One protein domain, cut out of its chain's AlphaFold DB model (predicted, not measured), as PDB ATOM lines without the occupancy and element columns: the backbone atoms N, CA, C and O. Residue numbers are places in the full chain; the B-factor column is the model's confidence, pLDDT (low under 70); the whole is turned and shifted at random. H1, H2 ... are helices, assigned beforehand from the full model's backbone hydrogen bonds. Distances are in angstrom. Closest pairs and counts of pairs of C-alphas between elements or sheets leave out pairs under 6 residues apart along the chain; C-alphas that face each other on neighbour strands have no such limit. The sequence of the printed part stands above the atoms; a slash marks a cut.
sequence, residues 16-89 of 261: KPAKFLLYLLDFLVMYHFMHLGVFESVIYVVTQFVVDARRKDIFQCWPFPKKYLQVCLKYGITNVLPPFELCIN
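Overview. This is residues 16 to 89 of the 261 residues of an uncharacterized protein of Gossypium mustelinum (UniProt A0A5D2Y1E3). Picture a loose, flat V of two long helices, H1 and H2, which come near each other at one end, with a short third helix, H3, set off beyond the far end of H2 and a tail that folds back from H3 toward the side of H2. The first part of H1, residues 17 to 29, sticks out free with Lys 16 before it. You have 74 printed residues, with three named helices in the order H1, H2, H3 and no named strand, an all-helix class. The whole is loose, with a radius of gyration of the C-alphas of 16.3 A and spans of 45 by 43 by 16 A.

Along the chain. Begin at Lys 16 and find C-alpha 17 at (406.368, 291.064, 337.956); from there H1, residues 17 to 34, runs 25.6 A from first to last C-alpha. Go on past residues 35 to 38 to C-alpha 39 at (402.963, 307.235, 362.467), where H2, residues 39 to 56, begins and runs 25.8 A. After residues 57 to 65 you reach H3, residues 66 to 74, which is 12.5 A long and ends with C-alpha 74 at (441.468, 303.335, 354.322). From there look along residues 75 to 89, a stretch of 15 residues with no named element.

Arrangement. Look first at H1 and H2, which are close but not clearly touching, with 2 pairs of C-alphas within 8 A. Their closest C-alphas are those of Phe 33 and Phe 39, 7.2 A apart. The two helices run opposite ways at a steep tilt of 50 degrees, and their centres are 18.2 A apart. Further along, you will find H3 apart from H1 and apart from H2. Check the backbone atoms of H1, H2 and H3: in these helices every O i to N i+4 pair is within hydrogen-bond range.

Size, cuts and confidence. The two C-alphas farthest apart are those of Leu 36 and Lys 74, at 46.1 A, while those of Lys 16 and Asn 89, first and last printed, are 43.3 A apart. The printed part has no cut. The link from H1 to H2, 4 residues, is tight; the link from H2 to H3, 9 residues, is short; no link is long. Look in the B-factor column for the model's confidence: the mean pLDDT of the printed part is 78.5, with H3 at 94 and H1 at 71. It is under 70 in 15 residues: 16 to 20, 23, 33, 37 to 39 and 85 to 89.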
ATOM      1  N   LYS A  16     410.435 289.024 336.572       52.53
ATOM      2  CA  LYS A  16     409.350 288.603 337.482       52.53
ATOM      3  C   LYS A  16     408.472 289.726 338.081       52.53
ATOM      4  O   LYS A  16     408.722 290.159 339.208       52.53
ATOM      5  N   PRO A  17     407.333 290.077 337.438       60.06
ATOM      6  CA  PRO A  17     406.368 291.064 337.956       60.06
ATOM      7  C   PRO A  17     405.799 290.719 339.346       60.06
ATOM      8  O   PRO A  17     405.311 291.595 340.055       60.06
ATOM      9  N   ALA A  18     405.914 289.461 339.781       58.12
ATOM     10  CA  ALA A  18     405.470 289.019 341.100       58.12
ATOM     11  C   ALA A  18     406.237 289.670 342.265       58.12
ATOM     12  O   ALA A  18     405.644 289.925 343.308       58.12
ATOM     13  N   LYS A  19     407.534 289.978 342.108       55.41
ATOM     14  CA  LYS A  19     408.303 290.624 343.186       55.41
ATOM     15  C   LYS A  19     407.931 292.096 343.330       55.41
ATOM     16  O   LYS A  19     407.774 292.577 344.445       55.41
ATOM     17  N   PHE A  20     407.714 292.786 342.213       65.06
ATOM     18  CA  PHE A  20     407.319 294.195 342.210       65.06
ATOM     19  C   PHE A  20     405.956 294.422 342.883       65.06
ATOM     20  O   PHE A  20     405.776 295.389 343.618       65.06
ATOM     21  N   LEU A  21     405.016 293.490 342.698       74.38
ATOM     22  CA  LEU A  21     403.708 293.542 343.354       74.38
ATOM     23  C   LEU A  21     403.782 293.323 344.872       74.38
ATOM     24  O   LEU A  21     403.007 293.943 345.595       74.38
ATOM     25  N   LEU A  22     404.720 292.505 345.362       71.62
ATOM     26  CA  LEU A  22     404.946 292.345 346.803       71.62
ATOM     27  C   LEU A  22     405.480 293.640 347.423       71.62
ATOM     28  O   LEU A  22     404.908 294.115 348.398       71.62
ATOM     29  N   TYR A  23     406.469 294.281 346.790       69.19
ATOM     30  CA  TYR A  23     406.967 295.580 347.252       69.19
ATOM     31  C   TYR A  23     405.878 296.658 347.248       69.19
ATOM     32  O   TYR A  23     405.805 297.445 348.184       69.19
ATOM     33  N   LEU A  24     405.003 296.682 346.235       73.75
ATOM     34  CA  LEU A  24     403.878 297.621 346.176       73.75
ATOM     35  C   LEU A  24     402.831 297.368 347.265       73.75
ATOM     36  O   LEU A  24     402.304 298.329 347.821       73.75
ATOM     37  N   LEU A  25     402.525 296.105 347.571       75.94
ATOM     38  CA  LEU A  25     401.598 295.754 348.647       75.94
ATOM     39  C   LEU A  25     402.175 296.116 350.016       75.94
ATOM     40  O   LEU A  25     401.464 296.720 350.816       75.94
ATOM     41  N   ASP A  26     403.459 295.850 350.252       74.94
ATOM     42  CA  ASP A  26     404.144 296.266 351.477       74.94
ATOM     43  C   ASP A  26     404.150 297.799 351.610       74.94
ATOM     44  O   ASP A  26     403.873 298.333 352.686       74.94
ATOM     45  N   PHE A  27     404.348 298.521 350.500       77.50
ATOM     46  CA  PHE A  27     404.286 299.985 350.464       77.50
ATOM     47  C   PHE A  27     402.879 300.527 350.749       77.50
ATOM     48  O   PHE A  27     402.723 301.511 351.469       77.50
ATOM     49  N   LEU A  28     401.836 299.889 350.209       79.75
ATOM     50  CA  LEU A  28     400.433 300.258 350.431       79.75
ATOM     51  C   LEU A  28     399.976 299.967 351.862       79.75
ATOM     52  O   LEU A  28     399.243 300.770 352.440       79.75
ATOM     53  N   VAL A  29     400.423 298.853 352.449       78.94
ATOM     54  CA  VAL A  29     400.170 298.526 353.858       78.94
ATOM     55  C   VAL A  29     400.864 299.545 354.760       78.94
ATOM     56  O   VAL A  29     400.217 300.093 355.651       78.94
ATOM     57  N   MET A  30     402.128 299.877 354.479       76.00
ATOM     58  CA  MET A  30     402.853 300.961 355.154       76.00
ATOM     59  C   MET A  30     402.118 302.300 355.038       76.00
ATOM     60  O   MET A  30     401.898 302.968 356.043       76.00
ATOM     61  N   TYR A  31     401.654 302.667 353.841       76.62
ATOM     62  CA  TYR A  31     400.930 303.919 353.603       76.62
ATOM     63  C   TYR A  31     399.588 303.980 354.347       76.62
ATOM     64  O   TYR A  31     399.218 305.013 354.905       76.62
ATOM     65  N   HIS A  32     398.855 302.867 354.402       76.44
ATOM     66  CA  HIS A  32     397.598 302.796 355.140       76.44
ATOM     67  C   HIS A  32     397.824 302.868 356.660       76.44
ATOM     68  O   HIS A  32     397.039 303.502 357.365       76.44
ATOM     69  N   PHE A  33     398.912 302.277 357.166       68.19
ATOM     70  CA  PHE A  33     399.333 302.428 358.562       68.19
ATOM     71  C   PHE A  33     399.785 303.861 358.883       68.19
ATOM     72  O   PHE A  33     399.426 304.382 359.938       68.19
ATOM     73  N   MET A  34     400.477 304.536 357.956       70.50
ATOM     74  CA  MET A  34     400.847 305.952 358.096       70.50
ATOM     75  C   MET A  34     399.624 306.865 358.260       70.50
ATOM     76  O   MET A  34     399.681 307.834 359.011       70.50
ATOM     77  N   HIS A  35     398.505 306.565 357.595       72.19
ATOM     78  CA  HIS A  35     397.310 307.416 357.630       72.19
ATOM     79  C   HIS A  35     396.448 307.231 358.901       72.19
ATOM     80  O   HIS A  35     395.545 308.027 359.157       72.19
ATOM     81  N   LEU A  36     396.702 306.199 359.713       75.50
ATOM     82  CA  LEU A  36     395.886 305.852 360.889       75.50
ATOM     83  C   LEU A  36     396.381 306.465 362.213       75.50
ATOM     84  O   LEU A  36     395.914 306.068 363.274       75.50
ATOM     85  N   GLY A  37     397.310 307.426 362.183       65.38
ATOM     86  CA  GLY A  37     397.811 308.083 363.403       65.38
ATOM     87  C   GLY A  37     398.811 307.247 364.212       65.38
ATOM     88  O   GLY A  37     399.274 307.687 365.255       65.38
ATOM     89  N   VAL A  38     399.220 306.080 363.701       64.81
ATOM     90  CA  VAL A  38     400.262 305.202 364.283       64.81
ATOM     91  C   VAL A  38     401.659 305.580 363.749       64.81
ATOM     92  O   VAL A  38     402.595 304.786 363.726       64.81
ATOM     93  N   PHE A  39     401.803 306.806 363.243       68.62
ATOM     94  CA  PHE A  39     402.963 307.235 362.467       68.62
ATOM     95  C   PHE A  39     404.243 307.280 363.306       68.62
ATOM     96  O   PHE A  39     405.293 306.825 362.857       68.62
ATOM     97  N   GLU A  40     404.144 307.753 364.548       72.25
ATOM     98  CA  GLU A  40     405.305 307.917 365.424       72.25
ATOM     99  C   GLU A  40     405.922 306.574 365.828       72.25
ATOM    100  O   GLU A  40     407.142 306.409 365.773       72.25
ATOM    101  N   SER A  41     405.097 305.571 366.148       75.25
ATOM    102  CA  SER A  41     405.603 304.254 366.540       75.25
ATOM    103  C   SER A  41     406.169 303.470 365.355       75.25
ATOM    104  O   SER A  41     407.182 302.787 365.505       75.25
ATOM    105  N   VAL A  42     405.590 303.601 364.157       79.81
ATOM    106  CA  VAL A  42     406.122 302.943 362.952       79.81
ATOM    107  C   VAL A  42     407.449 303.565 362.524       79.81
ATOM    108  O   VAL A  42     408.389 302.823 362.237       79.81
ATOM    109  N   ILE A  43     407.574 304.898 362.530       79.38
ATOM    110  CA  ILE A  43     408.862 305.555 362.260       79.38
ATOM    111  C   ILE A  43     409.909 305.097 363.271       79.38
ATOM    112  O   ILE A  43     411.032 304.781 362.881       79.38
ATOM    113  N   TYR A  44     409.551 305.010 364.554       80.94
ATOM    114  CA  TYR A  44     410.467 304.540 365.588       80.94
ATOM    115  C   TYR A  44     410.960 303.112 365.307       80.94
ATOM    116  O   TYR A  44     412.161 302.864 365.288       80.94
ATOM    117  N   VAL A  45     410.061 302.175 364.994       82.94
ATOM    118  CA  VAL A  45     410.450 300.786 364.693       82.94
ATOM    119  C   VAL A  45     411.302 300.694 363.423       82.94
ATOM    120  O   VAL A  45     412.312 299.992 363.412       82.94
ATOM    121  N   VAL A  46     410.945 301.423 362.360       79.56
ATOM    122  CA  VAL A  46     411.709 301.426 361.100       79.56
ATOM    123  C   VAL A  46     413.091 302.045 361.295       79.56
ATOM    124  O   VAL A  46     414.077 301.511 360.791       79.56
ATOM    125  N   THR A  47     413.197 303.137 362.051       81.81
ATOM    126  CA  THR A  47     414.491 303.780 362.324       81.81
ATOM    127  C   THR A  47     415.388 302.887 363.175       81.81
ATOM    128  O   THR A  47     416.551 302.711 362.820       81.81
ATOM    129  N   GLN A  48     414.854 302.238 364.218       82.56
ATOM    130  CA  GLN A  48     415.603 301.254 365.008       82.56
ATOM    131  C   GLN A  48     416.064 300.068 364.153       82.56
ATOM    132  O   GLN A  48     417.233 299.693 364.198       82.56
ATOM    133  N   PHE A  49     415.193 299.538 363.288       85.38
ATOM    134  CA  PHE A  49     415.562 298.469 362.361       85.38
ATOM    135  C   PHE A  49     416.701 298.882 361.418       85.38
ATOM    136  O   PHE A  49     417.640 298.114 361.219       85.38
ATOM    137  N   VAL A  50     416.658 300.097 360.862       81.94
ATOM    138  CA  VAL A  50     417.721 300.619 359.986       81.94
ATOM    139  C   VAL A  50     419.035 300.792 360.752       81.94
ATOM    140  O   VAL A  50     420.097 300.444 360.230       81.94
ATOM    141  N   VAL A  51     418.983 301.289 361.991       84.00
ATOM    142  CA  VAL A  51     420.159 301.426 362.865       84.00
ATOM    143  C   VAL A  51     420.777 300.058 363.165       84.00
ATOM    144  O   VAL A  51     421.990 299.890 363.021       84.00
ATOM    145  N   ASP A  52     419.961 299.070 363.523       83.12
ATOM    146  CA  ASP A  52     420.426 297.722 363.851       83.12
ATOM    147  C   ASP A  52     420.946 296.967 362.627       83.12
ATOM    148  O   ASP A  52     421.982 296.305 362.704       83.12
ATOM    149  N   ALA A  53     420.278 297.088 361.478       81.12
ATOM    150  CA  ALA A  53     420.744 296.510 360.220       81.12
ATOM    151  C   ALA A  53     422.110 297.090 359.824       81.12
ATOM    152  O   ALA A  53     423.038 296.344 359.508       81.12
ATOM    153  N   ARG A  54     422.272 298.411 359.953       83.25
ATOM    154  CA  ARG A  54     423.541 299.102 359.702       83.25
ATOM    155  C   ARG A  54     424.647 298.651 360.655       83.25
ATOM    156  O   ARG A  54     425.787 298.535 360.224       83.25
ATOM    157  N   ARG A  55     424.340 298.399 361.932       80.88
ATOM    158  CA  ARG A  55     425.323 297.882 362.903       80.88
ATOM    159  C   ARG A  55     425.785 296.465 362.571       80.88
ATOM    160  O   ARG A  55     426.933 296.138 362.846       80.88
ATOM    161  N   LYS A  56     424.902 295.638 362.006       85.94
ATOM    162  CA  LYS A  56     425.207 294.245 361.658       85.94
ATOM    163  C   LYS A  56     426.071 294.132 360.407       85.94
ATOM    164  O   LYS A  56     427.021 293.358 360.419       85.94
ATOM    165  N   ASP A  57     425.763 294.888 359.353       84.81
ATOM    166  CA  ASP A  57     426.554 294.856 358.121       84.81
ATOM    167  C   ASP A  57     426.451 296.172 357.331       84.81
ATOM    168  O   ASP A  57     425.560 296.378 356.500       84.81
ATOM    169  N   ILE A  58     427.409 297.075 357.567       84.62
ATOM    170  CA  ILE A  58     427.507 298.345 356.833       84.62
ATOM    171  C   ILE A  58     427.674 298.097 355.328       84.62
ATOM    172  O   ILE A  58     427.201 298.910 354.540       84.62
ATOM    173  N   PHE A  59     428.306 296.993 354.910       83.38
ATOM    174  CA  PHE A  59     428.591 296.735 353.497       83.38
ATOM    175  C   PHE A  59     427.340 296.359 352.707       83.38
ATOM    176  O   PHE A  59     427.246 296.718 351.534       83.38
ATOM    177  N   GLN A  60     426.390 295.662 353.333       81.75
ATOM    178  CA  GLN A  60     425.121 295.275 352.703       81.75
ATOM    179  C   GLN A  60     424.110 296.425 352.682       81.75
ATOM    180  O   GLN A  60     423.285 296.512 351.777       81.75
ATOM    181  N   CYS A  61     424.181 297.328 353.662       81.75
ATOM    182  CA  CYS A  61     423.286 298.481 353.772       81.75
ATOM    183  C   CYS A  61     423.881 299.773 353.184       81.75
ATOM    184  O   CYS A  61     423.338 300.856 353.413       81.75
ATOM    185  N   TRP A  62     424.998 299.684 352.452       85.31
ATOM    186  CA  TRP A  62     425.679 300.846 351.891       85.31
ATOM    187  C   TRP A  62     424.955 301.357 350.632       85.31
ATOM    188  O   TRP A  62     424.860 300.621 349.651       85.31
ATOM    189  N   PRO A  63     424.475 302.615 350.602       81.69
ATOM    190  CA  PRO A  63     423.723 303.142 349.462       81.69
ATOM    191  C   PRO A  63     424.602 303.518 348.256       81.69
ATOM    192  O   PRO A  63     424.075 303.850 347.197       81.69
ATOM    193  N   PHE A  64     425.931 303.482 348.393       88.56
ATOM    194  CA  PHE A  64     426.870 303.802 347.314       88.56
ATOM    195  C   PHE A  64     427.645 302.558 346.854       88.56
ATOM    196  O   PHE A  64     427.617 301.515 347.501       88.56
ATOM    197  N   PRO A  65     428.400 302.636 345.747       90.31
ATOM    198  CA  PRO A  65     429.305 301.562 345.365       90.31
ATOM    199  C   PRO A  65     430.358 301.264 346.445       90.31
ATOM    200  O   PRO A  65     430.934 302.174 347.050       90.31
ATOM    201  N   LYS A  66     430.679 299.977 346.623       90.19
ATOM    202  CA  LYS A  66     431.601 299.462 347.655       90.19
ATOM    203  C   LYS A  66     432.999 300.109 347.632       90.19
ATOM    204  O   LYS A  66     433.632 300.221 348.679       90.19
ATOM    205  N   LYS A  67     433.448 300.604 346.469       94.75
ATOM    206  CA  LYS A  67     434.726 301.325 346.307       94.75
ATOM    207  C   LYS A  67     434.836 302.568 347.199       94.75
ATOM    208  O   LYS A  67     435.897 302.821 347.755       94.75
ATOM    209  N   TYR A  68     433.747 303.314 347.392       93.25
ATOM    210  CA  TYR A  68     433.772 304.523 348.223       93.25
ATOM    211  C   TYR A  68     433.884 304.187 349.709       93.25
ATOM    212  O   TYR A  68     434.630 304.837 350.435       93.25
ATOM    213  N   LEU A  69     433.217 303.115 350.142       92.75
ATOM    214  CA  LEU A  69     433.319 302.623 351.513       92.75
ATOM    215  C   LEU A  69     434.754 302.184 351.848       92.75
ATOM    216  O   LEU A  69     435.264 302.514 352.914       92.75
ATOM    217  N   GLN A  70     435.435 301.508 350.917       93.75
ATOM    218  CA  GLN A  70     436.842 301.122 351.081       93.75
ATOM    219  C   GLN A  70     437.769 302.331 351.238       93.75
ATOM    220  O   GLN A  70     438.672 302.298 352.070       93.75
ATOM    221  N   VAL A  71     437.537 303.403 350.474       95.94
ATOM    222  CA  VAL A  71     438.302 304.649 350.610       95.94
ATOM    223  C   VAL A  71     438.124 305.224 352.012       95.94
ATOM    224  O   VAL A  71     439.113 305.520 352.673       95.94
ATOM    225  N   CYS A  72     436.893 305.314 352.515       94.31
ATOM    226  CA  CYS A  72     436.652 305.832 353.858       94.31
ATOM    227  C   CYS A  72     437.324 304.988 354.953       94.31
ATOM    228  O   CYS A  72     437.963 305.543 355.846       94.31
ATOM    229  N   LEU A  73     437.256 303.656 354.848       92.62
ATOM    230  CA  LEU A  73     437.934 302.746 355.778       92.62
ATOM    231  C   LEU A  73     439.462 302.886 355.713       92.62
ATOM    232  O   LEU A  73     440.118 302.872 356.751       92.62
ATOM    233  N   LYS A  74     440.028 303.094 354.517       96.50
ATOM    234  CA  LYS A  74     441.468 303.335 354.322       96.50
ATOM    235  C   LYS A  74     441.952 304.593 355.049       96.50
ATOM    236  O   LYS A  74     443.084 304.621 355.517       96.50
ATOM    237  N   TYR A  75     441.099 305.609 355.170       97.25
ATOM    238  CA  TYR A  75     441.387 306.833 355.925       97.25
ATOM    239  C   TYR A  75     441.018 306.743 357.417       97.25
ATOM    240  O   TYR A  75     441.078 307.749 358.117       97.25
ATOM    241  N   GLY A  76     440.638 305.563 357.921       93.44
ATOM    242  CA  GLY A  76     440.272 305.371 359.328       93.44
ATOM    243  C   GLY A  76     438.893 305.926 359.700       93.44
ATOM    244  O   GLY A  76     438.584 306.066 360.881       93.44
ATOM    245  N   ILE A  77     438.043 306.235 358.715       92.06
ATOM    246  CA  ILE A  77     436.677 306.703 358.956       92.06
ATOM    247  C   ILE A  77     435.811 305.486 359.294       92.06
ATOM    248  O   ILE A  77     435.338 304.772 358.412       92.06
ATOM    249  N   THR A  78     435.601 305.249 360.586       85.19
ATOM    250  CA  THR A  78     434.758 304.155 361.097       85.19
ATOM    251  C   THR A  78     433.265 304.496 361.051       85.19
ATOM    252  O   THR A  78     432.432 303.626 360.800       85.19
ATOM    253  N   ASN A  79     432.910 305.775 361.209       83.69
ATOM    254  CA  ASN A  79     431.528 306.267 361.214       83.69
ATOM    255  C   ASN A  79     431.167 306.918 359.878       83.69
ATOM    256  O   ASN A  79     431.070 308.133 359.748       83.69
ATOM    257  N   VAL A  80     431.004 306.074 358.866       85.81
ATOM    258  CA  VAL A  80     430.980 306.501 357.462       85.81
ATOM    259  C   VAL A  80     429.664 307.119 356.992       85.81
ATOM    260  O   VAL A  80     429.650 307.811 355.979       85.81
ATOM    261  N   LEU A  81     428.554 306.870 357.693       82.00
ATOM    262  CA  LEU A  81     427.292 307.558 357.396       82.00
ATOM    263  C   LEU A  81     426.954 308.540 358.507       82.00
ATOM    264  O   LEU A  81     427.370 308.310 359.650       82.00
ATOM    265  N   PRO A  82     426.144 309.566 358.193       78.44
ATOM    266  CA  PRO A  82     425.688 310.529 359.172       78.44
ATOM    267  C   PRO A  82     425.160 309.828 360.430       78.44
ATOM    268  O   PRO A  82     424.543 308.751 360.324       78.44
ATOM    269  N   PRO A  83     425.419 310.391 361.619       76.12
ATOM    270  CA  PRO A  83     424.700 309.999 362.816       76.12
ATOM    271  C   PRO A  83     423.204 310.098 362.523       76.12
ATOM    272  O   PRO A  83     422.742 311.084 361.949       76.12
ATOM    273  N   PHE A  84     422.441 309.074 362.895       75.50
ATOM    274  CA  PHE A  84     421.001 309.247 362.966       75.50
ATOM    275  C   PHE A  84     420.740 310.079 364.214       75.50
ATOM    276  O   PHE A  84     420.808 309.565 365.330       75.50
ATOM    277  N   GLU A  85     420.496 311.372 364.032       68.12
ATOM    278  CA  GLU A  85     419.865 312.173 365.070       68.12
ATOM    279  C   GLU A  85     418.448 311.631 365.236       68.12
ATOM    280  O   GLU A  85     417.509 312.011 364.538       68.12
ATOM    281  N   LEU A  86     418.309 310.655 366.134       64.50
ATOM    282  CA  LEU A  86     417.022 310.243 366.662       64.50
ATOM    283  C   LEU A  86     416.485 311.445 367.437       64.50
ATOM    284  O   LEU A  86     416.727 311.591 368.633       64.50
ATOM    285  N   CYS A  87     415.789 312.336 366.733       53.12
ATOM    286  CA  CYS A  87     415.009 313.416 367.318       53.12
ATOM    287  C   CYS A  87     413.763 312.799 367.966       53.12
ATOM    288  O   CYS A  87     412.635 312.967 367.519       53.12
ATOM    289  N   ILE A  88     413.989 311.979 368.986       55.41
ATOM    290  CA  ILE A  88     412.955 311.504 369.884       55.41
ATOM    291  C   ILE A  88     413.087 312.433 371.075       55.41
ATOM    292  O   ILE A  88     413.926 312.211 371.938       55.41
ATOM    293  N   ASN A  89     412.367 313.551 371.003       49.16
ATOM    294  CA  ASN A  89     412.026 314.468 372.086       49.16
ATOM    295  C   ASN A  89     412.915 314.326 373.336       49.16
ATOM    296  O   ASN A  89     412.699 313.443 374.165       49.16
TER     297      ASN A  89